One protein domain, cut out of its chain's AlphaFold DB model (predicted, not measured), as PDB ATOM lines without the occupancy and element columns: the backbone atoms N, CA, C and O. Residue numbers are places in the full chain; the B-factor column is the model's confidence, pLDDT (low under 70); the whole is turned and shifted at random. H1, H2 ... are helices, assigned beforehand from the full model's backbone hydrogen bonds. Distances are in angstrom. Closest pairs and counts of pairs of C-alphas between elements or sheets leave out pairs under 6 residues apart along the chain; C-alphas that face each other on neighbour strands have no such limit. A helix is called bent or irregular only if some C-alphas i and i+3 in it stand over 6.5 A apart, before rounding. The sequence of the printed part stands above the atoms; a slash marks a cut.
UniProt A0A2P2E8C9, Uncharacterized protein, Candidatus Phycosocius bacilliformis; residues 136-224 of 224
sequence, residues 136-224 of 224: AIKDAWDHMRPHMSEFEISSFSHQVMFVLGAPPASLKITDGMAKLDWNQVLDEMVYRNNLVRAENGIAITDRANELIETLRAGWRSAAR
ATOM      1  N   ALA A 136     116.047  99.933  63.878       77.31
ATOM      2  CA  ALA A 136     116.917 100.274  65.006       77.31
ATOM      3  C   ALA A 136     117.067  99.133  66.035       77.31
ATOM      4  O   ALA A 136     118.082  99.036  66.720       77.31
ATOM      5  N   ILE A 137     116.070  98.252  66.139       78.50
ATOM      6  CA  ILE A 137     116.092  97.085  67.026       78.50
ATOM      7  C   ILE A 137     116.920  95.970  66.424       78.50
ATOM      8  O   ILE A 137     117.729  95.366  67.123       78.50
ATOM      9  N   LYS A 138     116.705  95.700  65.135       84.31
ATOM     10  CA  LYS A 138     117.503  94.735  64.383       84.31
ATOM     11  C   LYS A 138     118.976  95.123  64.467       84.31
ATOM     12  O   LYS A 138     119.785  94.292  64.858       84.31
ATOM     13  N   ASP A 139     119.283  96.404  64.277       82.88
ATOM     14  CA  ASP A 139     120.634  96.951  64.398       82.88
ATOM     15  C   ASP A 139     121.197  96.797  65.821       82.88
ATOM     16  O   ASP A 139     122.336  96.364  65.999       82.88
ATOM     17  N   ALA A 140     120.405  97.114  66.853       80.94
ATOM     18  CA  ALA A 140     120.825  96.949  68.243       80.94
ATOM     19  C   ALA A 140     121.122  95.476  68.566       80.94
ATOM     20  O   ALA A 140     122.162  95.161  69.150       80.94
ATOM     21  N   TRP A 141     120.238  94.562  68.161       85.50
ATOM     22  CA  TRP A 141     120.430  93.128  68.335       85.50
ATOM     23  C   TRP A 141     121.648  92.613  67.569       85.50
ATOM     24  O   TRP A 141     122.464  91.900  68.147       85.50
ATOM     25  N   ASP A 142     121.823  93.006  66.307       85.69
ATOM     26  CA  ASP A 142     122.968  92.606  65.489       85.69
ATOM     27  C   ASP A 142     124.296  93.140  66.041       85.69
ATOM     28  O   ASP A 142     125.322  92.473  65.906       85.69
ATOM     29  N   HIS A 143     124.284  94.293  66.717       82.62
ATOM     30  CA  HIS A 143     125.446  94.820  67.429       82.62
ATOM     31  C   HIS A 143     125.770  94.029  68.708       82.62
ATOM     32  O   HIS A 143     126.939  93.817  69.026       82.62
ATOM     33  N   MET A 144     124.753  93.572  69.445       81.62
ATOM     34  CA  MET A 144     124.927  92.851  70.714       81.62
ATOM     35  C   MET A 144     125.224  91.360  70.541       81.62
ATOM     36  O   MET A 144     126.086  90.819  71.235       81.62
ATOM     37  N   ARG A 145     124.520  90.694  69.622       85.44
ATOM     38  CA  ARG A 145     124.542  89.238  69.418       85.44
ATOM     39  C   ARG A 145     125.956  88.644  69.291       85.44
ATOM     40  O   ARG A 145     126.174  87.591  69.883       85.44
ATOM     41  N   PRO A 146     126.936  89.268  68.603       86.25
ATOM     42  CA  PRO A 146     128.299  88.730  68.504       86.25
ATOM     43  C   PRO A 146     129.035  88.602  69.846       86.25
ATOM     44  O   PRO A 146     130.025  87.880  69.940       86.25
ATOM     45  N   HIS A 147     128.573  89.307  70.880       83.19
ATOM     46  CA  HIS A 147     129.149  89.294  72.225       83.19
ATOM     47  C   HIS A 147     128.389  88.379  73.196       83.19
ATOM     48  O   HIS A 147     128.673  88.388  74.397       83.19
ATOM     49  N   MET A 148     127.425  87.607  72.692       83.00
ATOM     50  CA  MET A 148     126.632  86.651  73.459       83.00
ATOM     51  C   MET A 148     127.039  85.219  73.118       83.00
ATOM     52  O   MET A 148     127.331  84.884  71.970       83.00
ATOM     53  N   SER A 149     127.006  84.347  74.116       87.44
ATOM     54  CA  SER A 149     127.047  82.901  73.910       87.44
ATOM     55  C   SER A 149     125.734  82.382  73.312       87.44
ATOM     56  O   SER A 149     124.667  82.968  73.502       87.44
ATOM     57  N   GLU A 150     125.783  81.225  72.644       84.00
ATOM     58  CA  GLU A 150     124.580  80.542  72.135       84.00
ATOM     59  C   GLU A 150     123.552  80.280  73.243       84.00
ATOM     60  O   GLU A 150     122.346  80.423  73.036       84.00
ATOM     61  N   PHE A 151     124.029  79.946  74.446       83.62
ATOM     62  CA  PHE A 151     123.174  79.744  75.610       83.62
ATOM     63  C   PHE A 151     122.453  81.031  76.030       83.62
ATOM     64  O   PHE A 151     121.261  80.976  76.331       83.62
ATOM     65  N   GLU A 152     123.128  82.185  76.021       84.75
ATOM     66  CA  GLU A 152     122.500  83.482  76.317       84.75
ATOM     67  C   GLU A 152     121.454  83.850  75.257       84.75
ATOM     68  O   GLU A 152     120.355  84.268  75.611       84.75
ATOM     69  N   ILE A 153     121.754  83.639  73.971       84.19
ATOM     70  CA  ILE A 153     120.817  83.907  72.864       84.19
ATOM     71  C   ILE A 153     119.564  83.031  72.992       84.19
ATOM     72  O   ILE A 153     118.436  83.524  72.883       84.19
ATOM     73  N   SER A 154     119.759  81.735  73.247       84.62
ATOM     74  CA  SER A 154     118.670  80.769  73.411       84.62
ATOM     75  C   SER A 154     117.828  81.075  74.650       84.62
ATOM     76  O   SER A 154     116.603  81.158  74.563       84.62
ATOM     77  N   SER A 155     118.478  81.337  75.788       83.88
ATOM     78  CA  SER A 155     117.799  81.691  77.039       83.88
ATOM     79  C   SER A 155     116.984  82.971  76.885       83.88
ATOM     80  O   SER A 155     115.828  83.012  77.300       83.88
ATOM     81  N   PHE A 156     117.545  83.994  76.237       87.00
ATOM     82  CA  PHE A 156     116.833  85.235  75.958       87.00
ATOM     83  C   PHE A 156     115.607  84.997  75.065       87.00
ATOM     84  O   PHE A 156     114.498  85.393  75.419       87.00
ATOM     85  N   SER A 157     115.780  84.287  73.946       85.38
ATOM     86  CA  SER A 157     114.685  83.982  73.014       85.38
ATOM     87  C   SER A 157     113.570  83.177  73.688       85.38
ATOM     88  O   SER A 157     112.388  83.431  73.458       85.38
ATOM     89  N   HIS A 158     113.934  82.239  74.567       85.19
ATOM     90  CA  HIS A 158     112.980  81.470  75.358       85.19
ATOM     91  C   HIS A 158     112.222  82.341  76.367       85.19
ATOM     92  O   HIS A 158     111.011  82.195  76.504       85.19
ATOM     93  N   GLN A 159     112.899  83.271  77.047       87.56
ATOM     94  CA  GLN A 159     112.241  84.207  77.963       87.56
ATOM     95  C   GLN A 159     111.243  85.111  77.236       87.56
ATOM     96  O   GLN A 159     110.131  85.291  77.733       87.56
ATOM     97  N   VAL A 160     111.602  85.624  76.052       86.75
ATOM     98  CA  VAL A 160     110.670  86.393  75.216       86.75
ATOM     99  C   VAL A 160     109.453  85.530  74.886       86.75
ATOM    100  O   VAL A 160     108.336  85.900  75.233       86.75
ATOM    101  N   MET A 161     109.657  84.334  74.324       83.88
ATOM    102  CA  MET A 161     108.564  83.408  74.003       83.88
ATOM    103  C   MET A 161     107.679  83.102  75.222       83.88
ATOM    104  O   MET A 161     106.459  83.048  75.093       83.88
ATOM    105  N   PHE A 162     108.266  82.927  76.406       85.38
ATOM    106  CA  PHE A 162     107.524  82.640  77.631       85.38
ATOM    107  C   PHE A 162     106.623  83.805  78.057       85.38
ATOM    108  O   PHE A 162     105.476  83.578  78.446       85.38
ATOM    109  N   VAL A 163     107.103  85.048  77.957       85.50
ATOM    110  CA  VAL A 163     106.277  86.237  78.220       85.50
ATOM    111  C   VAL A 163     105.157  86.354  77.188       85.50
ATOM    112  O   VAL A 163     104.026  86.638  77.559       85.50
ATOM    113  N   LEU A 164     105.434  86.080  75.914       79.88
ATOM    114  CA  LEU A 164     104.436  86.176  74.845       79.88
ATOM    115  C   LEU A 164     103.377  85.064  74.905       79.88
ATOM    116  O   LEU A 164     102.213  85.308  74.603       79.88
ATOM    117  N   GLY A 165     103.761  83.851  75.310       77.12
ATOM    118  CA  GLY A 165     102.849  82.712  75.463       77.12
ATOM    119  C   GLY A 165     102.026  82.742  76.754       77.12
ATOM    120  O   GLY A 165     100.961  82.131  76.820       77.12
ATOM    121  N   ALA A 166     102.498  83.457  77.779       80.31
ATOM    122  CA  ALA A 166     101.798  83.663  79.046       80.31
ATOM    123  C   ALA A 166     101.879  85.142  79.473       80.31
ATOM    124  O   ALA A 166     102.518  85.462  80.490       80.31
ATOM    125  N   PRO A 167     101.254  86.047  78.694       77.56
ATOM    126  CA  PRO A 167     101.374  87.477  78.917       77.56
ATOM    127  C   PRO A 167     100.703  87.863  80.238       77.56
ATOM    128  O   PRO A 167      99.626  87.346  80.560       77.56
ATOM    129  N   PRO A 168     101.305  88.762  81.039       78.56
ATOM    130  CA  PRO A 168     100.612  89.297  82.200       78.56
ATOM    131  C   PRO A 168      99.364  90.055  81.731       78.56
ATOM    132  O   PRO A 168      99.355  90.643  80.653       78.56
ATOM    133  N   ALA A 169      98.317  90.109  82.559       78.81
ATOM    134  CA  ALA A 169      97.069  90.807  82.214       78.81
ATOM    135  C   ALA A 169      97.263  92.304  81.900       78.81
ATOM    136  O   ALA A 169      96.401  92.937  81.295       78.81
ATOM    137  N   SER A 170      98.383  92.878  82.338       74.81
ATOM    138  CA  SER A 170      98.768  94.251  82.041       74.81
ATOM    139  C   SER A 170      99.326  94.424  80.626       74.81
ATOM    140  O   SER A 170      99.310  95.561  80.153       74.81
ATOM    141  N   LEU A 171      99.831  93.364  79.974       76.50
ATOM    142  CA  LEU A 171     100.449  93.450  78.652       76.50
ATOM    143  C   LEU A 171      99.394  93.782  77.606       76.50
ATOM    144  O   LEU A 171      98.506  92.982  77.308       76.50
ATOM    145  N   LYS A 172      99.499  94.985  77.044       68.56
ATOM    146  CA  LYS A 172      98.624  95.410  75.958       68.56
ATOM    147  C   LYS A 172      99.150  94.850  74.644       68.56
ATOM    148  O   LYS A 172     100.141  95.333  74.110       68.56
ATOM    149  N   ILE A 173      98.456  93.843  74.129       63.78
ATOM    150  CA  ILE A 173      98.599  93.384  72.748       63.78
ATOM    151  C   ILE A 173      97.515  94.113  71.958       63.78
ATOM    152  O   ILE A 173      96.335  93.782  72.069       63.78
ATOM    153  N   THR A 174      97.877  95.171  71.241       55.94
ATOM    154  CA  THR A 174      96.934  95.906  70.386       55.94
ATOM    155  C   THR A 174      97.253  95.577  68.942       55.94
ATOM    156  O   THR A 174      98.321  95.958  68.519       55.94
ATOM    157  N   ASP A 175      96.375  94.911  68.193       54.34
ATOM    158  CA  ASP A 175      96.554  94.591  66.760       54.34
ATOM    159  C   ASP A 175      97.957  94.048  66.377       54.34
ATOM    160  O   ASP A 175      98.635  94.644  65.542       54.34
ATOM    161  N   GLY A 176      98.396  92.952  67.005       57.44
ATOM    162  CA  GLY A 176      99.689  92.311  66.717       57.44
ATOM    163  C   GLY A 176     100.850  92.759  67.624       57.44
ATOM    164  O   GLY A 176     100.717  93.611  68.505       57.44
ATOM    165  N   MET A 177     102.003  92.125  67.451       59.53
ATOM    166  CA  MET A 177     103.275  92.374  68.107       59.53
ATOM    167  C   MET A 177     104.159  93.522  67.604       59.53
ATOM    168  O   MET A 177     104.958  93.984  68.426       59.53
ATOM    169  N   ALA A 178     104.067  94.070  66.382       54.72
ATOM    170  CA  ALA A 178     104.774  95.349  66.144       54.72
ATOM    171  C   ALA A 178     104.107  96.516  66.879       54.72
ATOM    172  O   ALA A 178     104.732  97.554  67.102       54.72
ATOM    173  N   LYS A 179     102.879  96.318  67.362       63.69
ATOM    174  CA  LYS A 179     102.200  97.197  68.318       63.69
ATOM    175  C   LYS A 179     102.253  96.694  69.766       63.69
ATOM    176  O   LYS A 179     101.614  97.288  70.638       63.69
ATOM    177  N   LEU A 180     103.014  95.634  70.048       73.25
ATOM    178  CA  LEU A 180     103.300  95.217  71.417       73.25
ATOM    179  C   LEU A 180     104.042  96.331  72.143       73.25
ATOM    180  O   LEU A 180     104.995  96.910  71.610       73.25
ATOM    181  N   ASP A 181     103.682  96.569  73.401       78.56
ATOM    182  CA  ASP A 181     104.549  97.353  74.269       78.56
ATOM    183  C   ASP A 181     105.785  96.519  74.645       78.56
ATOM    184  O   ASP A 181     105.831  95.819  75.657       78.56
ATOM    185  N   TRP A 182     106.810  96.578  73.797       79.12
ATOM    186  CA  TRP A 182     108.073  95.882  74.023       79.12
ATOM    187  C   TRP A 182     108.793  96.359  75.282       79.12
ATOM    188  O   TRP A 182     109.510  95.567  75.887       79.12
ATOM    189  N   ASN A 183     108.578  97.598  75.744       81.00
ATOM    190  CA  ASN A 183     109.121  97.999  77.043       81.00
ATOM    191  C   ASN A 183     108.482  97.167  78.154       81.00
ATOM    192  O   ASN A 183     109.193  96.696  79.032       81.00
ATOM    193  N   GLN A 184     107.176  96.916  78.068       84.31
ATOM    194  CA  GLN A 184     106.468  96.084  79.029       84.31
ATOM    195  C   GLN A 184     106.895  94.610  78.974       84.31
ATOM    196  O   GLN A 184     107.016  93.979  80.022       84.31
ATOM    197  N   VAL A 185     107.179  94.063  77.786       85.56
ATOM    198  CA  VAL A 185     107.775  92.716  77.664       85.56
ATOM    199  C   VAL A 185     109.133  92.656  78.351       85.56
ATOM    200  O   VAL A 185     109.381  91.757  79.150       85.56
ATOM    201  N   LEU A 186     110.009  93.620  78.066       87.50
ATOM    202  CA  LEU A 186     111.346  93.677  78.652       87.50
ATOM    203  C   LEU A 186     111.292  93.912  80.175       87.50
ATOM    204  O   LEU A 186     112.064  93.301  80.913       87.50
ATOM    205  N   ASP A 187     110.358  94.729  80.666       88.38
ATOM    206  CA  ASP A 187     110.099  94.919  82.100       88.38
ATOM    207  C   ASP A 187     109.667  93.613  82.772       88.38
ATOM    208  O   ASP A 187     110.189  93.254  83.830       88.38
ATOM    209  N   GLU A 188     108.764  92.867  82.135       90.00
ATOM    210  CA  GLU A 188     108.308  91.568  82.624       90.00
ATOM    211  C   GLU A 188     109.452  90.541  82.648       90.00
ATOM    212  O   GLU A 188     109.561  89.758  83.593       90.00
ATOM    213  N   MET A 189     110.352  90.564  81.661       91.12
ATOM    214  CA  MET A 189     111.544  89.709  81.656       91.12
ATOM    215  C   MET A 189     112.484  90.039  82.820       91.12
ATOM    216  O   MET A 189     112.905  89.130  83.536       91.12
ATOM    217  N   VAL A 190     112.770  91.324  83.068       91.69
ATOM    218  CA  VAL A 190     113.588  91.750  84.221       91.69
ATOM    219  C   VAL A 190     112.924  91.342  85.535       91.69
ATOM    220  O   VAL A 190     113.588  90.814  86.431       91.69
ATOM    221  N   TYR A 191     111.611  91.545  85.656       91.06
ATOM    222  CA  TYR A 191     110.842  91.116  86.820       91.06
ATOM    223  C   TYR A 191     110.979  89.604  87.058       91.06
ATOM    224  O   TYR A 191     111.361  89.189  88.155       91.06
ATOM    225  N   ARG A 192     110.766  88.777  86.026       89.50
ATOM    226  CA  ARG A 192     110.889  87.312  86.116       89.50
ATOM    227  C   ARG A 192     112.307  86.866  86.448       89.50
ATOM    228  O   ARG A 192     112.473  86.027  87.327       89.50
ATOM    229  N   ASN A 193     113.323  87.467  85.832       90.75
ATOM    230  CA  ASN A 193     114.728  87.191  86.143       90.75
ATOM    231  C   ASN A 193     115.060  87.475  87.614       90.75
ATOM    232  O   ASN A 193     115.819  86.728  88.234       90.75
ATOM    233  N   ASN A 194     114.474  88.532  88.181       91.81
ATOM    234  CA  ASN A 194     114.656  88.890  89.584       91.81
ATOM    235  C   ASN A 194     113.911  87.952  90.545       91.81
ATOM    236  O   ASN A 194     114.431  87.686  91.629       91.81
ATOM    237  N   LEU A 195     112.748  87.410  90.159       90.50
ATOM    238  CA  LEU A 195     112.012  86.429  90.969       90.50
ATOM    239  C   LEU A 195     112.821  85.150  91.207       90.50
ATOM    240  O   LEU A 195     112.861  84.648  92.325       90.50
ATOM    241  N   VAL A 196     113.499  84.655  90.171       87.62
ATOM    242  CA  VAL A 196     114.300  83.419  90.235       87.62
ATOM    243  C   VAL A 196     115.781  83.684  90.523       87.62
ATOM    244  O   VAL A 196     116.617  82.792  90.397       87.62
ATOM    245  N   ARG A 197     116.150  84.909  90.923       89.69
ATOM    246  CA  ARG A 197     117.556  85.333  91.088       89.69
ATOM    247  C   ARG A 197     118.338  84.483  92.084       89.69
ATOM    248  O   ARG A 197     119.524  84.226  91.882       89.69
ATOM    249  N   ALA A 198     117.685  84.057  93.163       86.31
ATOM    250  CA  ALA A 198     118.304  83.191  94.163       86.31
ATOM    251  C   ALA A 198     118.590  81.778  93.620       86.31
ATOM    252  O   ALA A 198     119.534  81.138  94.074       86.31
ATOM    253  N   GLU A 199     117.806  81.318  92.642       87.12
ATOM    254  CA  GLU A 199     117.882  79.978  92.048       87.12
ATOM    255  C   GLU A 199     118.847  79.943  90.855       87.12
ATOM    256  O   GLU A 199     119.697  79.060  90.768       87.12
ATOM    257  N   ASN A 200     118.773  80.947  89.976       81.06
ATOM    258  CA  ASN A 200     119.626  81.065  88.789       81.06
ATOM    259  C   ASN A 200     121.033  81.595  89.103       81.06
ATOM    260  O   ASN A 200     121.942  81.459  88.287       81.06
ATOM    261  N   GLY A 201     121.228  82.192  90.280       85.88
ATOM    262  CA  GLY A 201     122.481  82.814  90.682       85.88
ATOM    263  C   GLY A 201     122.614  84.259  90.191       85.88
ATOM    264  O   GLY A 201     122.305  84.606  89.052       85.88
ATOM    265  N   ILE A 202     123.144  85.109  91.074       86.56
ATOM    266  CA  ILE A 202     123.200  86.569  90.904       86.56
ATOM    267  C   ILE A 202     123.870  86.983  89.587       86.56
ATOM    268  O   ILE A 202     123.321  87.802  88.862       86.56
ATOM    269  N   ALA A 203     125.020  86.391  89.249       84.75
ATOM    270  CA  ALA A 203     125.782  86.777  88.060       84.75
ATOM    271  C   ALA A 203     125.040  86.487  86.742       84.75
ATOM    272  O   ALA A 203     125.150  87.267  85.800       84.75
ATOM    273  N   ILE A 204     124.275  85.390  86.677       81.12
ATOM    274  CA  ILE A 204     123.496  85.020  85.486       81.12
ATOM    275  C   ILE A 204     122.315  85.981  85.324       81.12
ATOM    276  O   ILE A 204     122.094  86.508  84.237       81.12
ATOM    277  N   THR A 205     121.599  86.260  86.416       85.94
ATOM    278  CA  THR A 205     120.497  87.231  86.420       85.94
ATOM    279  C   THR A 205     120.965  88.637  86.048       85.94
ATOM    280  O   THR A 205     120.339  89.283  85.210       85.94
ATOM    281  N   ASP A 206     122.064  89.115  86.635       88.94
ATOM    282  CA  ASP A 206     122.569  90.467  86.385       88.94
ATOM    283  C   ASP A 206     123.007  90.624  84.919       88.94
ATOM    284  O   ASP A 206     122.682  91.626  84.282       88.94
ATOM    285  N   ARG A 207     123.648  89.594  84.346       85.50
ATOM    286  CA  ARG A 207     124.024  89.566  82.927       85.50
ATOM    287  C   ARG A 207     122.811  89.579  81.994       85.50
ATOM    288  O   ARG A 207     122.799  90.328  81.019       85.50
ATOM    289  N   ALA A 208     121.785  88.780  82.286       85.88
ATOM    290  CA  ALA A 208     120.554  88.767  81.496       85.88
ATOM    291  C   ALA A 208     119.834  90.125  81.542       85.88
ATOM    292  O   ALA A 208     119.360  90.617  80.518       85.88
ATOM    293  N   ASN A 209     119.799  90.766  82.713       90.56
ATOM    294  CA  ASN A 209     119.195  92.085  82.872       90.56
ATOM    295  C   ASN A 209     119.987  93.180  82.134       90.56
ATOM    296  O   ASN A 209     119.373  94.032  81.502       90.56
ATOM    297  N   GLU A 210     121.323  93.142  82.138       88.19
ATOM    298  CA  GLU A 210     122.165  94.072  81.361       88.19
ATOM    299  C   GLU A 210     121.853  94.016  79.853       88.19
ATOM    300  O   GLU A 210     121.724  95.050  79.187       88.19
ATOM    301  N   LEU A 211     121.667  92.804  79.319       84.06
ATOM    302  CA  LEU A 211     121.262  92.605  77.930       84.06
ATOM    303  C   LEU A 211     119.894  93.247  77.647       84.06
ATOM    304  O   LEU A 211     119.733  93.979  76.668       84.06
ATOM    305  N   ILE A 212     118.919  92.995  78.523       88.69
ATOM    306  CA  ILE A 212     117.567  93.543  78.397       88.69
ATOM    307  C   ILE A 212     117.593  95.078  78.409       88.69
ATOM    308  O   ILE A 212     116.943  95.705  77.572       88.69
ATOM    309  N   GLU A 213     118.372  95.699  79.296       87.38
ATOM    310  CA  GLU A 213     118.497  97.161  79.351       87.38
ATOM    311  C   GLU A 213     119.113  97.749  78.074       87.38
ATOM    312  O   GLU A 213     118.682  98.805  77.603       87.38
ATOM    313  N   THR A 214     120.080  97.053  77.472       81.25
ATOM    314  CA  THR A 214     120.703  97.498  76.218       81.25
ATOM    315  C   THR A 214     119.697  97.467  75.061       81.25
ATOM    316  O   THR A 214     119.584  98.436  74.305       81.25
ATOM    317  N   LEU A 215     118.885  96.409  74.966       79.62
ATOM    318  CA  LEU A 215     117.789  96.325  73.992       79.62
ATOM    319  C   LEU A 215     116.711  97.383  74.242       79.62
ATOM    320  O   LEU A 215     116.238  98.025  73.301       79.62
ATOM    321  N   ARG A 216     116.369  97.628  75.511       82.75
ATOM    322  CA  ARG A 216     115.409  98.664  75.903       82.75
ATOM    323  C   ARG A 216     115.867 100.054  75.464       82.75
ATOM    324  O   ARG A 216     115.049 100.856  75.014       82.75
ATOM    325  N   ALA A 217     117.160 100.356  75.569       79.44
ATOM    326  CA  ALA A 217     117.710 101.620  75.088       79.44
ATOM    327  C   ALA A 217     117.499 101.798  73.572       79.44
ATOM    328  O   ALA A 217     117.102 102.886  73.149       79.44
ATOM    329  N   GLY A 218     117.672 100.729  72.785       72.25
ATOM    330  CA  GLY A 218     117.359 100.714  71.350       72.25
ATOM    331  C   GLY A 218     115.870 100.925  71.055       72.25
ATOM    332  O   GLY A 218     115.508 101.698  70.171       72.25
ATOM    333  N   TRP A 219     114.981 100.321  71.848       71.94
ATOM    334  CA  TRP A 219     113.535 100.515  71.678       71.94
ATOM    335  C   TRP A 219     113.071 101.936  71.998       71.94
ATOM    336  O   TRP A 219     112.226 102.504  71.306       71.94
ATOM    337  N   ARG A 220     113.677 102.561  73.009       74.44
ATOM    338  CA  ARG A 220     113.400 103.955  73.374       74.44
ATOM    339  C   ARG A 220     113.947 104.969  72.370       74.44
ATOM    340  O   ARG A 220     113.402 106.070  72.305       74.44
ATOM    341  N   SER A 221     115.019 104.652  71.642       69.75
ATOM    342  CA  SER A 221     115.542 105.535  70.591       69.75
ATOM    343  C   SER A 221     114.724 105.443  69.303       69.75
ATOM    344  O   SER A 221     114.562 106.460  68.641       69.75
ATOM    345  N   ALA A 222     114.157 104.272  68.992       64.12
ATOM    346  CA  ALA A 222     113.297 104.055  67.825       64.12
ATOM    347  C   ALA A 222     111.908 104.719  67.930       64.12
ATOM    348  O   ALA A 222     111.264 104.958  66.915       64.12
ATOM    349  N   ALA A 223     111.436 104.991  69.152       60.47
ATOM    350  CA  ALA A 223     110.121 105.579  69.424       60.47
ATOM    351  C   ALA A 223     110.104 107.127  69.462       60.47
ATOM    352  O   ALA A 223     109.088 107.708  69.850       60.47
ATOM    353  N   ARG A 224     111.220 107.791  69.129       52.09
ATOM    354  CA  ARG A 224     111.348 109.259  69.049       52.09
ATOM    355  C   ARG A 224     111.429 109.715  67.602       52.09
ATOM    356  O   ARG A 224     110.899 110.814  67.335       52.09
TER     357      ARG A 224
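This is residues 136 to 224 of the 224 residues of an uncharacterized protein of Candidatus Phycosocius bacilliformis (UniProt A0A2P2E8C9). What shape do these atoms make? Two helices, H3 and H5, lie side by side with tiny H4 at the turn between them. H1 and H2 form a V to one side of that pair: H2 crosses H3, and residues 136 to 141 of H1 pack on H5. What is printed? The 89 residues hold five named helices, H1 to H5 in order, and no named strand: all helix. The whole is compact, radius of gyration of the C-alphas 13.1 A, spanning 36 by 31 by 19 A.

What does H1, residues 136 to 147, touch? With residues 136 to 141 alone it touches residues 214 to 222 of H5, residues 202 to 222, at a shallow tilt of 29 degrees, opposite ways; the closest C-alphas, Ile 137 and Gly 218, are 5.8 A apart. And H2, residues 150 to 165? Its residues 159 to 164 alone touch residues 185 to 189 of H3, residues 182 to 195, only just about perpendicular at 71 degrees; the closest C-alphas, Gln 159 and Met 189, are 6.7 A apart. How do H3 and H5 stand? They touch at a shallow tilt of 10 degrees, opposite ways, the closest C-alphas, Asn 193 and Thr 205, 5.8 A apart. Helix packing is mostly aligned, but only just, with 2 of 3 pairs shallow. Are the backbones helical? Every O i to N i+4 pair is within hydrogen-bond range in H2, H3 and H5, and 6 of 8 in H1.

Where does H1 begin? C-alpha 136 is at (116.917, 100.274, 65.006); H1 spans 18.0 A and is only just irregular, C-alphas 143 and 146 being 6.8 A apart. How long are the others? H2 spans 22.1 A, H3 19.8 A, H4, residues 197 to 200, 5.3 A, and H5 30.6 A, ending with C-alpha 222 at (113.297, 104.055, 67.825).

Is it unbroken? The printed part has no cut, and the link from H2 to H3, residues 166 to 181, is long. Where is confidence low? Residues 172 to 179 and 221 to 224 have pLDDT under 70.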